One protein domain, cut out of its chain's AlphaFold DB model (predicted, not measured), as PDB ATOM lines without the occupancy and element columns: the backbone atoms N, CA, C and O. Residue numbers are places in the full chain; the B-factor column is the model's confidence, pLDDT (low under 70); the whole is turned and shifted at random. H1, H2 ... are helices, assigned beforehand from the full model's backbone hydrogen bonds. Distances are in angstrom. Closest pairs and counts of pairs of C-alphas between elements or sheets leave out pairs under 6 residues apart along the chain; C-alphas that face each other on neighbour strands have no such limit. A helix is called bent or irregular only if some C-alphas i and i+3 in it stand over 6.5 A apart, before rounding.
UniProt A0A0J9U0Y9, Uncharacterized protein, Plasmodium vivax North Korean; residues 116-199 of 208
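What this domain is: This is residues 116 to 199 of the 208 residues of an uncharacterized protein of Plasmodium vivax North Korean (UniProt A0A0J9U0Y9). One long helix, H3, makes the long axis; two short helices, H1 then H2, follow one another along its side, and a long looping stretch, residues 130 to 162, leads back into H3, whose residues 189 to 199 stick out. The printed part has 84 residues with three named helices, H1, H2 and H3 in that order along the chain, which hold 49 of the 84, and no named strand; the class is all helix, and the whole is extended, with a radius of gyration of the C-alphas of 18.3 A and spans of 67 by 19 by 18 A.

How they stand to each other: H1, residues 116 to 121, touches residues 180 to 187 of H3, residues 163 to 199, opposite ways at a shallow tilt of 19 degrees; the closest C-alphas, of Pro 119 and Asp 184, are 6.0 A apart. H2, residues 124 to 129, forms a helical hairpin with H3; they only just touch, with 3 pairs of C-alphas within 8 A, the closest Phe 125 and Gly 173 at 7.2 A, at a shallow tilt of 29 degrees. H1 and H2 meet only through their link. Every O i to N i+4 pair is within hydrogen-bond range in H2, 1 of 2 in H1, 31 of 33 in H3.

Where its parts are: H1 begins at C-alpha 116 (81.704, 122.033, 195.672) and is irregular, but only just: C-alphas 116 and 119 are 6.8 A apart. H3, 52.9 A long, ends at C-alpha 199 (81.289, 123.290, 215.986); it has a kink of 25 degrees near residue 170 and is irregular, C-alphas 164 and 167 being 7.8 A apart.

The domain as a whole: The printed part has no cut. The link H1 to H2 is tight, H2 to H3 long. Residues 132 to 134 and 150 to 153 have pLDDT under 70.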
ATOM      1  N   LEU A 116      80.428 121.318 195.608       81.75
ATOM      2  CA  LEU A 116      81.704 122.033 195.672       81.75
ATOM      3  C   LEU A 116      82.120 122.609 194.310       81.75
ATOM      4  O   LEU A 116      82.823 123.610 194.260       81.75
ATOM      5  N   PHE A 117      81.671 121.999 193.213       83.00
ATOM      6  CA  PHE A 117      82.004 122.434 191.857       83.00
ATOM      7  C   PHE A 117      81.190 123.651 191.384       83.00
ATOM      8  O   PHE A 117      81.590 124.323 190.438       83.00
ATOM      9  N   ILE A 118      80.076 123.976 192.050       82.69
ATOM     10  CA  ILE A 118      79.218 125.130 191.718       82.69
ATOM     11  C   ILE A 118      80.000 126.458 191.669       82.69
ATOM     12  O   ILE A 118      79.939 127.112 190.631       82.69
ATOM     13  N   PRO A 119      80.752 126.864 192.714       80.25
ATOM     14  CA  PRO A 119      81.549 128.095 192.659       80.25
ATOM     15  C   PRO A 119      82.642 128.037 191.579       80.25
ATOM     16  O   PRO A 119      82.912 129.021 190.897       80.25
ATOM     17  N   ALA A 120      83.219 126.857 191.326       84.44
ATOM     18  CA  ALA A 120      84.242 126.690 190.293       84.44
ATOM     19  C   ALA A 120      83.713 126.943 188.868       84.44
ATOM     20  O   ALA A 120      84.483 127.342 187.996       84.44
ATOM     21  N   ALA A 121      82.409 126.768 188.623       85.19
ATOM     22  CA  ALA A 121      81.807 127.047 187.320       85.19
ATOM     23  C   ALA A 121      81.916 128.530 186.918       85.19
ATOM     24  O   ALA A 121      82.028 128.834 185.731       85.19
ATOM     25  N   GLY A 122      81.955 129.451 187.889       84.69
ATOM     26  CA  GLY A 122      82.125 130.884 187.630       84.69
ATOM     27  C   GLY A 122      83.478 131.258 187.039       84.69
ATOM     28  O   GLY A 122      83.594 132.247 186.317       84.69
ATOM     29  N   LEU A 123      84.490 130.424 187.283       85.50
ATOM     30  CA  LEU A 123      85.852 130.634 186.800       85.50
ATOM     31  C   LEU A 123      86.028 130.244 185.327       85.50
ATOM     32  O   LEU A 123      87.029 130.611 184.722       85.50
ATOM     33  N   ILE A 124      85.067 129.543 184.719       88.75
ATOM     34  CA  ILE A 124      85.187 129.066 183.333       88.75
ATOM     35  C   ILE A 124      85.355 130.238 182.358       88.75
ATOM     36  O   ILE A 124      86.224 130.203 181.491       88.75
ATOM     37  N   PHE A 125      84.559 131.297 182.517       86.88
ATOM     38  CA  PHE A 125      84.616 132.459 181.630       86.88
ATOM     39  C   PHE A 125      85.979 133.179 181.656       86.88
ATOM     40  O   PHE A 125      86.579 133.315 180.587       86.88
ATOM     41  N   PRO A 126      86.526 133.592 182.823       85.69
ATOM     42  CA  PRO A 126      87.847 134.214 182.868       85.69
ATOM     43  C   PRO A 126      88.980 133.258 182.465       85.69
ATOM     44  O   PRO A 126      90.015 133.727 182.011       85.69
ATOM     45  N   ILE A 127      88.811 131.934 182.566       88.19
ATOM     46  CA  ILE A 127      89.797 130.967 182.041       88.19
ATOM     47  C   ILE A 127      89.794 130.941 180.502       88.19
ATOM     48  O   ILE A 127      90.851 130.819 179.878       88.19
ATOM     49  N   LEU A 128      88.621 131.052 179.874       89.00
ATOM     50  CA  LEU A 128      88.490 131.013 178.415       89.00
ATOM     51  C   LEU A 128      88.954 132.312 177.760       89.00
ATOM     52  O   LEU A 128      89.777 132.263 176.850       89.00
ATOM     53  N   PHE A 129      88.456 133.453 178.235       85.81
ATOM     54  CA  PHE A 129      88.692 134.757 177.607       85.81
ATOM     55  C   PHE A 129      89.721 135.618 178.349       85.81
ATOM     56  O   PHE A 129      90.133 136.668 177.871       85.81
ATOM     57  N   GLY A 130      90.200 135.165 179.503       81.06
ATOM     58  CA  GLY A 130      91.142 135.938 180.296       81.06
ATOM     59  C   GLY A 130      90.460 137.078 181.036       81.06
ATOM     60  O   GLY A 130      89.247 137.286 180.984       81.06
ATOM     61  N   SER A 131      91.275 137.829 181.760       75.19
ATOM     62  CA  SER A 131      90.856 139.051 182.436       75.19
ATOM     63  C   SER A 131      91.773 140.173 181.985       75.19
ATOM     64  O   SER A 131      92.989 139.985 181.971       75.19
ATOM     65  N   LYS A 132      91.190 141.337 181.655       66.44
ATOM     66  CA  LYS A 132      91.869 142.493 181.036       66.44
ATOM     67  C   LYS A 132      93.206 142.871 181.694       66.44
ATOM     68  O   LYS A 132      94.084 143.372 181.005       66.44
ATOM     69  N   ASN A 133      93.371 142.602 182.993       63.44
ATOM     70  CA  ASN A 133      94.528 143.047 183.778       63.44
ATOM     71  C   ASN A 133      95.337 141.918 184.422       63.44
ATOM     72  O   ASN A 133      96.343 142.198 185.071       63.44
ATOM     73  N   LEU A 134      94.877 140.671 184.330       62.62
ATOM     74  CA  LEU A 134      95.485 139.577 185.076       62.62
ATOM     75  C   LEU A 134      96.243 138.652 184.127       62.62
ATOM     76  O   LEU A 134      97.459 138.528 184.232       62.62
ATOM     77  N   TRP A 135      95.517 137.930 183.282       72.38
ATOM     78  CA  TRP A 135      96.031 136.768 182.567       72.38
ATOM     79  C   TRP A 135      95.304 136.667 181.225       72.38
ATOM     80  O   TRP A 135      94.093 136.909 181.155       72.38
ATOM     81  N   ASN A 136      96.037 136.288 180.178       76.75
ATOM     82  CA  ASN A 136      95.441 135.973 178.885       76.75
ATOM     83  C   ASN A 136      94.632 134.678 179.004       76.75
ATOM     84  O   ASN A 136      95.042 133.739 179.690       76.75
ATOM     85  N   GLY A 137      93.471 134.653 178.354       83.56
ATOM     86  CA  GLY A 137      92.619 133.475 178.312       83.56
ATOM     87  C   GLY A 137      93.235 132.342 177.504       83.56
ATOM     88  O   GLY A 137      94.215 132.514 176.782       83.56
ATOM     89  N   THR A 138      92.609 131.174 177.599       88.31
ATOM     90  CA  THR A 138      92.938 130.019 176.751       88.31
ATOM     91  C   THR A 138      92.714 130.332 175.270       88.31
ATOM     92  O   THR A 138      93.440 129.837 174.410       88.31
ATOM     93  N   ILE A 139      91.701 131.146 174.968       86.12
ATOM     94  CA  ILE A 139      91.418 131.618 173.616       86.12
ATOM     95  C   ILE A 139      92.262 132.870 173.380       86.12
ATOM     96  O   ILE A 139      92.071 133.882 174.050       86.12
ATOM     97  N   ASP A 140      93.169 132.808 172.406       86.69
ATOM     98  CA  ASP A 140      93.899 133.984 171.936       86.69
ATOM     99  C   ASP A 140      93.051 134.717 170.888       86.69
ATOM    100  O   ASP A 140      92.898 134.258 169.751       86.69
ATOM    101  N   TYR A 141      92.444 135.835 171.287       87.06
ATOM    102  CA  TYR A 141      91.524 136.602 170.448       87.06
ATOM    103  C   TYR A 141      91.906 138.079 170.339       87.06
ATOM    104  O   TYR A 141      92.677 138.625 171.134       87.06
ATOM    105  N   CYS A 142      91.342 138.742 169.332       85.69
ATOM    106  CA  CYS A 142      91.485 140.170 169.103       85.69
ATOM    107  C   CYS A 142      90.115 140.855 168.988       85.69
ATOM    108  O   CYS A 142      89.193 140.324 168.374       85.69
ATOM    109  N   LEU A 143      89.995 142.045 169.587       85.56
ATOM    110  CA  LEU A 143      88.801 142.907 169.550       85.56
ATOM    111  C   LEU A 143      89.092 144.260 168.873       85.56
ATOM    112  O   LEU A 143      88.473 145.280 169.197       85.56
ATOM    113  N   HIS A 144      90.120 144.307 168.025       84.56
ATOM    114  CA  HIS A 144      90.602 145.551 167.443       84.56
ATOM    115  C   HIS A 144      89.723 145.972 166.262       84.56
ATOM    116  O   HIS A 144      89.571 145.230 165.297       84.56
ATOM    117  N   ASP A 145      89.200 147.199 166.288       82.50
ATOM    118  CA  ASP A 145      88.262 147.683 165.261       82.50
ATOM    119  C   ASP A 145      88.905 147.766 163.856       82.50
ATOM    120  O   ASP A 145      88.209 147.793 162.840       82.50
ATOM    121  N   GLY A 146      90.241 147.726 163.781       80.69
ATOM    122  CA  GLY A 146      91.020 147.605 162.543       80.69
ATOM    123  C   GLY A 146      90.860 146.275 161.793       80.69
ATOM    124  O   GLY A 146      91.319 146.168 160.660       80.69
ATOM    125  N   HIS A 147      90.187 145.274 162.372       80.69
ATOM    126  CA  HIS A 147      89.731 144.094 161.628       80.69
ATOM    127  C   HIS A 147      88.525 144.389 160.724       80.69
ATOM    128  O   HIS A 147      88.347 143.736 159.701       80.69
ATOM    129  N   LYS A 148      87.724 145.412 161.055       77.94
ATOM    130  CA  LYS A 148      86.528 145.797 160.286       77.94
ATOM    131  C   LYS A 148      86.818 146.802 159.178       77.94
ATOM    132  O   LYS A 148      86.090 146.864 158.194       77.94
ATOM    133  N   ASN A 149      87.864 147.608 159.348       71.62
ATOM    134  CA  ASN A 149      88.138 148.758 158.496       71.62
ATOM    135  C   ASN A 149      89.416 148.549 157.680       71.62
ATOM    136  O   ASN A 149      90.515 148.577 158.229       71.62
ATOM    137  N   ALA A 150      89.281 148.451 156.355       66.94
ATOM    138  CA  ALA A 150      90.419 148.327 155.438       66.94
ATOM    139  C   ALA A 150      91.392 149.523 155.504       66.94
ATOM    140  O   ALA A 150      92.576 149.364 155.233       66.94
ATOM    141  N   ALA A 151      90.914 150.708 155.905       68.50
ATOM    142  CA  ALA A 151      91.732 151.918 156.025       68.50
ATOM    143  C   ALA A 151      92.735 151.880 157.196       68.50
ATOM    144  O   ALA A 151      93.801 152.474 157.097       68.50
ATOM    145  N   ASN A 152      92.412 151.159 158.278       66.00
ATOM    146  CA  ASN A 152      93.271 150.954 159.450       66.00
ATOM    147  C   ASN A 152      93.454 149.450 159.674       66.00
ATOM    148  O   ASN A 152      93.175 148.938 160.759       66.00
ATOM    149  N   SER A 153      93.838 148.732 158.614       69.44
ATOM    150  CA  SER A 153      93.898 147.275 158.643       69.44
ATOM    151  C   SER A 153      94.854 146.810 159.741       69.44
ATOM    152  O   SER A 153      96.051 147.111 159.692       69.44
ATOM    153  N   HIS A 154      94.343 146.041 160.703       79.25
ATOM    154  CA  HIS A 154      95.154 145.343 161.703       79.25
ATOM    155  C   HIS A 154      95.848 144.132 161.048       79.25
ATOM    156  O   HIS A 154      95.553 142.970 161.324       79.25
ATOM    157  N   SER A 155      96.713 144.427 160.074       72.31
ATOM    158  CA  SER A 155      97.369 143.443 159.217       72.31
ATOM    159  C   SER A 155      98.406 142.633 159.999       72.31
ATOM    160  O   SER A 155      99.107 143.157 160.862       72.31
ATOM    161  N   GLY A 156      98.476 141.326 159.727       77.19
ATOM    162  CA  GLY A 156      99.417 140.414 160.391       77.19
ATOM    163  C   GLY A 156      98.967 139.869 161.753       77.19
ATOM    164  O   GLY A 156      99.744 139.178 162.407       77.19
ATOM    165  N   CYS A 157      97.731 140.128 162.194       82.12
ATOM    166  CA  CYS A 157      97.203 139.526 163.417       82.12
ATOM    167  C   CYS A 157      96.752 138.075 163.173       82.12
ATOM    168  O   CYS A 157      95.825 137.828 162.405       82.12
ATOM    169  N   SER A 158      97.389 137.116 163.849       82.69
ATOM    170  CA  SER A 158      97.058 135.683 163.782       82.69
ATOM    171  C   SER A 158      96.019 135.231 164.819       82.69
ATOM    172  O   SER A 158      95.740 134.038 164.923       82.69
ATOM    173  N   ARG A 159      95.498 136.158 165.632       85.19
ATOM    174  CA  ARG A 159      94.544 135.867 166.714       85.19
ATOM    175  C   ARG A 159      93.131 135.701 166.175       85.19
ATOM    176  O   ARG A 159      92.802 136.228 165.114       85.19
ATOM    177  N   TYR A 160      92.282 135.023 166.940       85.50
ATOM    178  CA  TYR A 160      90.885 134.846 166.565       85.50
ATOM    179  C   TYR A 160      90.141 136.192 166.586       85.50
ATOM    180  O   TYR A 160      90.092 136.863 167.617       85.50
ATOM    181  N   ASP A 161      89.582 136.608 165.451       87.56
ATOM    182  CA  ASP A 161      88.845 137.867 165.345       87.56
ATOM    183  C   ASP A 161      87.458 137.736 165.992       87.56
ATOM    184  O   ASP A 161      86.602 136.973 165.543       87.56
ATOM    185  N   LEU A 162      87.244 138.488 167.072       85.81
ATOM    186  CA  LEU A 162      85.976 138.576 167.798       85.81
ATOM    187  C   LEU A 162      85.395 139.990 167.775       85.81
ATOM    188  O   LEU A 162      84.509 140.307 168.574       85.81
ATOM    189  N   THR A 163      85.858 140.845 166.866       85.12
ATOM    190  CA  THR A 163      85.512 142.273 166.835       85.12
ATOM    191  C   THR A 163      84.006 142.509 166.660       85.12
ATOM    192  O   THR A 163      83.458 143.468 167.205       85.12
ATOM    193  N   ASP A 164      83.286 141.618 165.971       86.25
ATOM    194  CA  ASP A 164      81.815 141.653 165.892       86.25
ATOM    195  C   ASP A 164      81.118 141.393 167.224       86.25
ATOM    196  O   ASP A 164      80.094 141.998 167.531       86.25
ATOM    197  N   SER A 165      81.714 140.542 168.051       87.69
ATOM    198  CA  SER A 165      81.182 140.160 169.355       87.69
ATOM    199  C   SER A 165      81.741 140.982 170.517       87.69
ATOM    200  O   SER A 165      81.386 140.711 171.659       87.69
ATOM    201  N   LYS A 166      82.577 141.997 170.259       87.56
ATOM    202  CA  LYS A 166      83.262 142.819 171.275       87.56
ATOM    203  C   LYS A 166      82.335 143.286 172.395       87.56
ATOM    204  O   LYS A 166      82.575 142.977 173.557       87.56
ATOM    205  N   TYR A 167      81.238 143.949 172.035       87.69
ATOM    206  CA  TYR A 167      80.262 144.445 173.007       87.69
ATOM    207  C   TYR A 167      79.607 143.323 173.814       87.69
ATOM    208  O   TYR A 167      79.379 143.475 175.011       87.69
ATOM    209  N   ILE A 168      79.319 142.192 173.167       88.50
ATOM    210  CA  ILE A 168      78.711 141.032 173.818       88.50
ATOM    211  C   ILE A 168      79.705 140.427 174.807       88.50
ATOM    212  O   ILE A 168      79.338 140.179 175.949       88.50
ATOM    213  N   LEU A 169      80.959 140.230 174.398       88.06
ATOM    214  CA  LEU A 169      81.986 139.593 175.213       88.06
ATOM    215  C   LEU A 169      82.351 140.437 176.435       88.06
ATOM    216  O   LEU A 169      82.456 139.901 177.535       88.06
ATOM    217  N   GLU A 170      82.503 141.751 176.257       86.31
ATOM    218  CA  GLU A 170      82.780 142.665 177.365       86.31
ATOM    219  C   GLU A 170      81.596 142.748 178.331       86.31
ATOM    220  O   GLU A 170      81.770 142.532 179.526       86.31
ATOM    221  N   SER A 171      80.384 142.988 177.820       88.94
ATOM    222  CA  SER A 171      79.182 143.093 178.657       88.94
ATOM    223  C   SER A 171      78.902 141.794 179.416       88.94
ATOM    224  O   SER A 171      78.669 141.802 180.627       88.94
ATOM    225  N   PHE A 172      78.985 140.659 178.721       88.69
ATOM    226  CA  PHE A 172      78.788 139.351 179.327       88.69
ATOM    227  C   PHE A 172      79.890 139.032 180.337       88.69
ATOM    228  O   PHE A 172      79.591 138.494 181.398       88.69
ATOM    229  N   GLY A 173      81.143 139.394 180.052       87.69
ATOM    230  CA  GLY A 173      82.253 139.177 180.971       87.69
ATOM    231  C   GLY A 173      82.104 139.936 182.283       87.69
ATOM    232  O   GLY A 173      82.230 139.332 183.349       87.69
ATOM    233  N   GLU A 174      81.755 141.221 182.217       86.44
ATOM    234  CA  GLU A 174      81.506 142.039 183.409       86.44
ATOM    235  C   GLU A 174      80.294 141.524 184.200       86.44
ATOM    236  O   GLU A 174      80.369 141.334 185.417       86.44
ATOM    237  N   ALA A 175      79.188 141.215 183.516       89.88
ATOM    238  CA  ALA A 175      77.997 140.664 184.161       89.88
ATOM    239  C   ALA A 175      78.295 139.322 184.846       89.88
ATOM    240  O   ALA A 175      77.917 139.112 186.000       89.88
ATOM    241  N   ASN A 176      79.010 138.430 184.159       89.31
ATOM    242  CA  ASN A 176      79.388 137.126 184.682       89.31
ATOM    243  C   ASN A 176      80.293 137.263 185.913       89.31
ATOM    244  O   ASN A 176      80.039 136.625 186.934       89.31
ATOM    245  N   TYR A 177      81.294 138.144 185.852       87.69
ATOM    246  CA  TYR A 177      82.180 138.424 186.977       87.69
ATOM    247  C   TYR A 177      81.408 138.925 188.206       87.69
ATOM    248  O   TYR A 177      81.588 138.391 189.303       87.69
ATOM    249  N   VAL A 178      80.507 139.897 188.033       90.75
ATOM    250  CA  VAL A 178      79.706 140.452 189.135       90.75
ATOM    251  C   VAL A 178      78.767 139.398 189.727       90.75
ATOM    252  O   VAL A 178      78.721 139.232 190.948       90.75
ATOM    253  N   ILE A 179      78.042 138.656 188.886       91.19
ATOM    254  CA  ILE A 179      77.080 137.639 189.332       91.19
ATOM    255  C   ILE A 179      77.789 136.530 190.112       91.19
ATOM    256  O   ILE A 179      77.377 136.212 191.230       91.19
ATOM    257  N   PHE A 180      78.865 135.964 189.560       90.19
ATOM    258  CA  PHE A 180      79.597 134.894 190.235       90.19
ATOM    259  C   PHE A 180      80.302 135.381 191.500       90.19
ATOM    260  O   PHE A 180      80.249 134.680 192.504       90.19
ATOM    261  N   SER A 181      80.827 136.611 191.523       89.06
ATOM    262  CA  SER A 181      81.389 137.199 192.748       89.06
ATOM    263  C   SER A 181      80.352 137.286 193.876       89.06
ATOM    264  O   SER A 181      80.645 136.948 195.023       89.06
ATOM    265  N   ILE A 182      79.114 137.693 193.569       92.25
ATOM    266  CA  ILE A 182      78.026 137.749 194.561       92.25
ATOM    267  C   ILE A 182      77.655 136.342 195.048       92.25
ATOM    268  O   ILE A 182      77.472 136.130 196.252       92.25
ATOM    269  N   ILE A 183      77.554 135.377 194.128       91.31
ATOM    270  CA  ILE A 183      77.248 133.976 194.452       91.31
ATOM    271  C   ILE A 183      78.339 133.377 195.343       91.31
ATOM    272  O   ILE A 183      78.013 132.744 196.348       91.31
ATOM    273  N   ASP A 184      79.608 133.611 195.023       89.88
ATOM    274  CA  ASP A 184      80.749 133.100 195.778       89.88
ATOM    275  C   ASP A 184      80.786 133.686 197.189       89.88
ATOM    276  O   ASP A 184      80.919 132.941 198.163       89.88
ATOM    277  N   VAL A 185      80.570 134.996 197.343       92.62
ATOM    278  CA  VAL A 185      80.465 135.628 198.669       92.62
ATOM    279  C   VAL A 185      79.328 135.003 199.480       92.62
ATOM    280  O   VAL A 185      79.517 134.642 200.646       92.62
ATOM    281  N   PHE A 186      78.153 134.814 198.874       92.00
ATOM    282  CA  PHE A 186      77.019 134.178 199.545       92.00
ATOM    283  C   PHE A 186      77.319 132.723 199.939       92.00
ATOM    284  O   PHE A 186      77.034 132.313 201.069       92.00
ATOM    285  N   TYR A 187      77.942 131.953 199.044       91.12
ATOM    286  CA  TYR A 187      78.372 130.583 199.304       91.12
ATOM    287  C   TYR A 187      79.364 130.518 200.470       91.12
ATOM    288  O   TYR A 187      79.186 129.709 201.382       91.12
ATOM    289  N   MET A 188      80.360 131.407 200.496       91.00
ATOM    290  CA  MET A 188      81.352 131.485 201.570       91.00
ATOM    291  C   MET A 188      80.711 131.828 202.918       91.00
ATOM    292  O   MET A 188      81.018 131.182 203.925       91.00
ATOM    293  N   LEU A 189      79.767 132.773 202.958       93.31
ATOM    294  CA  LEU A 189      79.014 133.099 204.175       93.31
ATOM    295  C   LEU A 189      78.189 131.905 204.675       93.31
ATOM    296  O   LEU A 189      78.210 131.595 205.870       93.31
ATOM    297  N   LEU A 190      77.498 131.198 203.775       90.56
ATOM    298  CA  LEU A 190      76.765 129.977 204.117       90.56
ATOM    299  C   LEU A 190      77.698 128.875 204.627       90.56
ATOM    300  O   LEU A 190      77.374 128.197 205.606       90.56
ATOM    301  N   PHE A 191      78.860 128.702 204.001       88.38
ATOM    302  CA  PHE A 191      79.856 127.718 204.405       88.38
ATOM    303  C   PHE A 191      80.383 128.005 205.816       88.38
ATOM    304  O   PHE A 191      80.343 127.126 206.682       88.38
ATOM    305  N   ILE A 192      80.778 129.252 206.091       92.06
ATOM    306  CA  ILE A 192      81.206 129.701 207.425       92.06
ATOM    307  C   ILE A 192      80.086 129.486 208.452       92.06
ATOM    308  O   ILE A 192      80.332 128.939 209.532       92.06
ATOM    309  N   TYR A 193      78.842 129.842 208.117       91.25
ATOM    310  CA  TYR A 193      77.685 129.610 208.983       91.25
ATOM    311  C   TYR A 193      77.526 128.125 209.342       91.25
ATOM    312  O   TYR A 193      77.368 127.780 210.519       91.25
ATOM    313  N   ILE A 194      77.619 127.230 208.354       89.50
ATOM    314  CA  ILE A 194      77.542 125.781 208.572       89.50
ATOM    315  C   ILE A 194      78.677 125.319 209.491       89.50
ATOM    316  O   ILE A 194      78.404 124.584 210.442       89.50
ATOM    317  N   LEU A 195      79.919 125.768 209.279       89.00
ATOM    318  CA  LEU A 195      81.058 125.412 210.136       89.00
ATOM    319  C   LEU A 195      80.831 125.818 211.598       89.00
ATOM    320  O   LEU A 195      81.011 124.996 212.501       89.00
ATOM    321  N   ILE A 196      80.363 127.048 211.839       91.25
ATOM    322  CA  ILE A 196      80.036 127.538 213.186       91.25
ATOM    323  C   ILE A 196      78.979 126.636 213.839       91.25
ATOM    324  O   ILE A 196      79.140 126.200 214.985       91.25
ATOM    325  N   LYS A 197      77.906 126.299 213.112       89.75
ATOM    326  CA  LYS A 197      76.845 125.419 213.625       89.75
ATOM    327  C   LYS A 197      77.337 123.980 213.839       89.75
ATOM    328  O   LYS A 197      76.941 123.364 214.825       89.75
ATOM    329  N   VAL A 198      78.241 123.459 213.007       88.06
ATOM    330  CA  VAL A 198      78.883 122.143 213.200       88.06
ATOM    331  C   VAL A 198      79.725 122.120 214.478       88.06
ATOM    332  O   VAL A 198      79.641 121.162 215.250       88.06
ATOM    333  N   ILE A 199      80.509 123.169 214.745       88.00
ATOM    334  CA  ILE A 199      81.289 123.290 215.986       88.00
ATOM    335  C   ILE A 199      80.348 123.334 217.195       88.00
ATOM    336  O   ILE A 199      80.556 122.597 218.161       88.00
TER     337      ILE A 199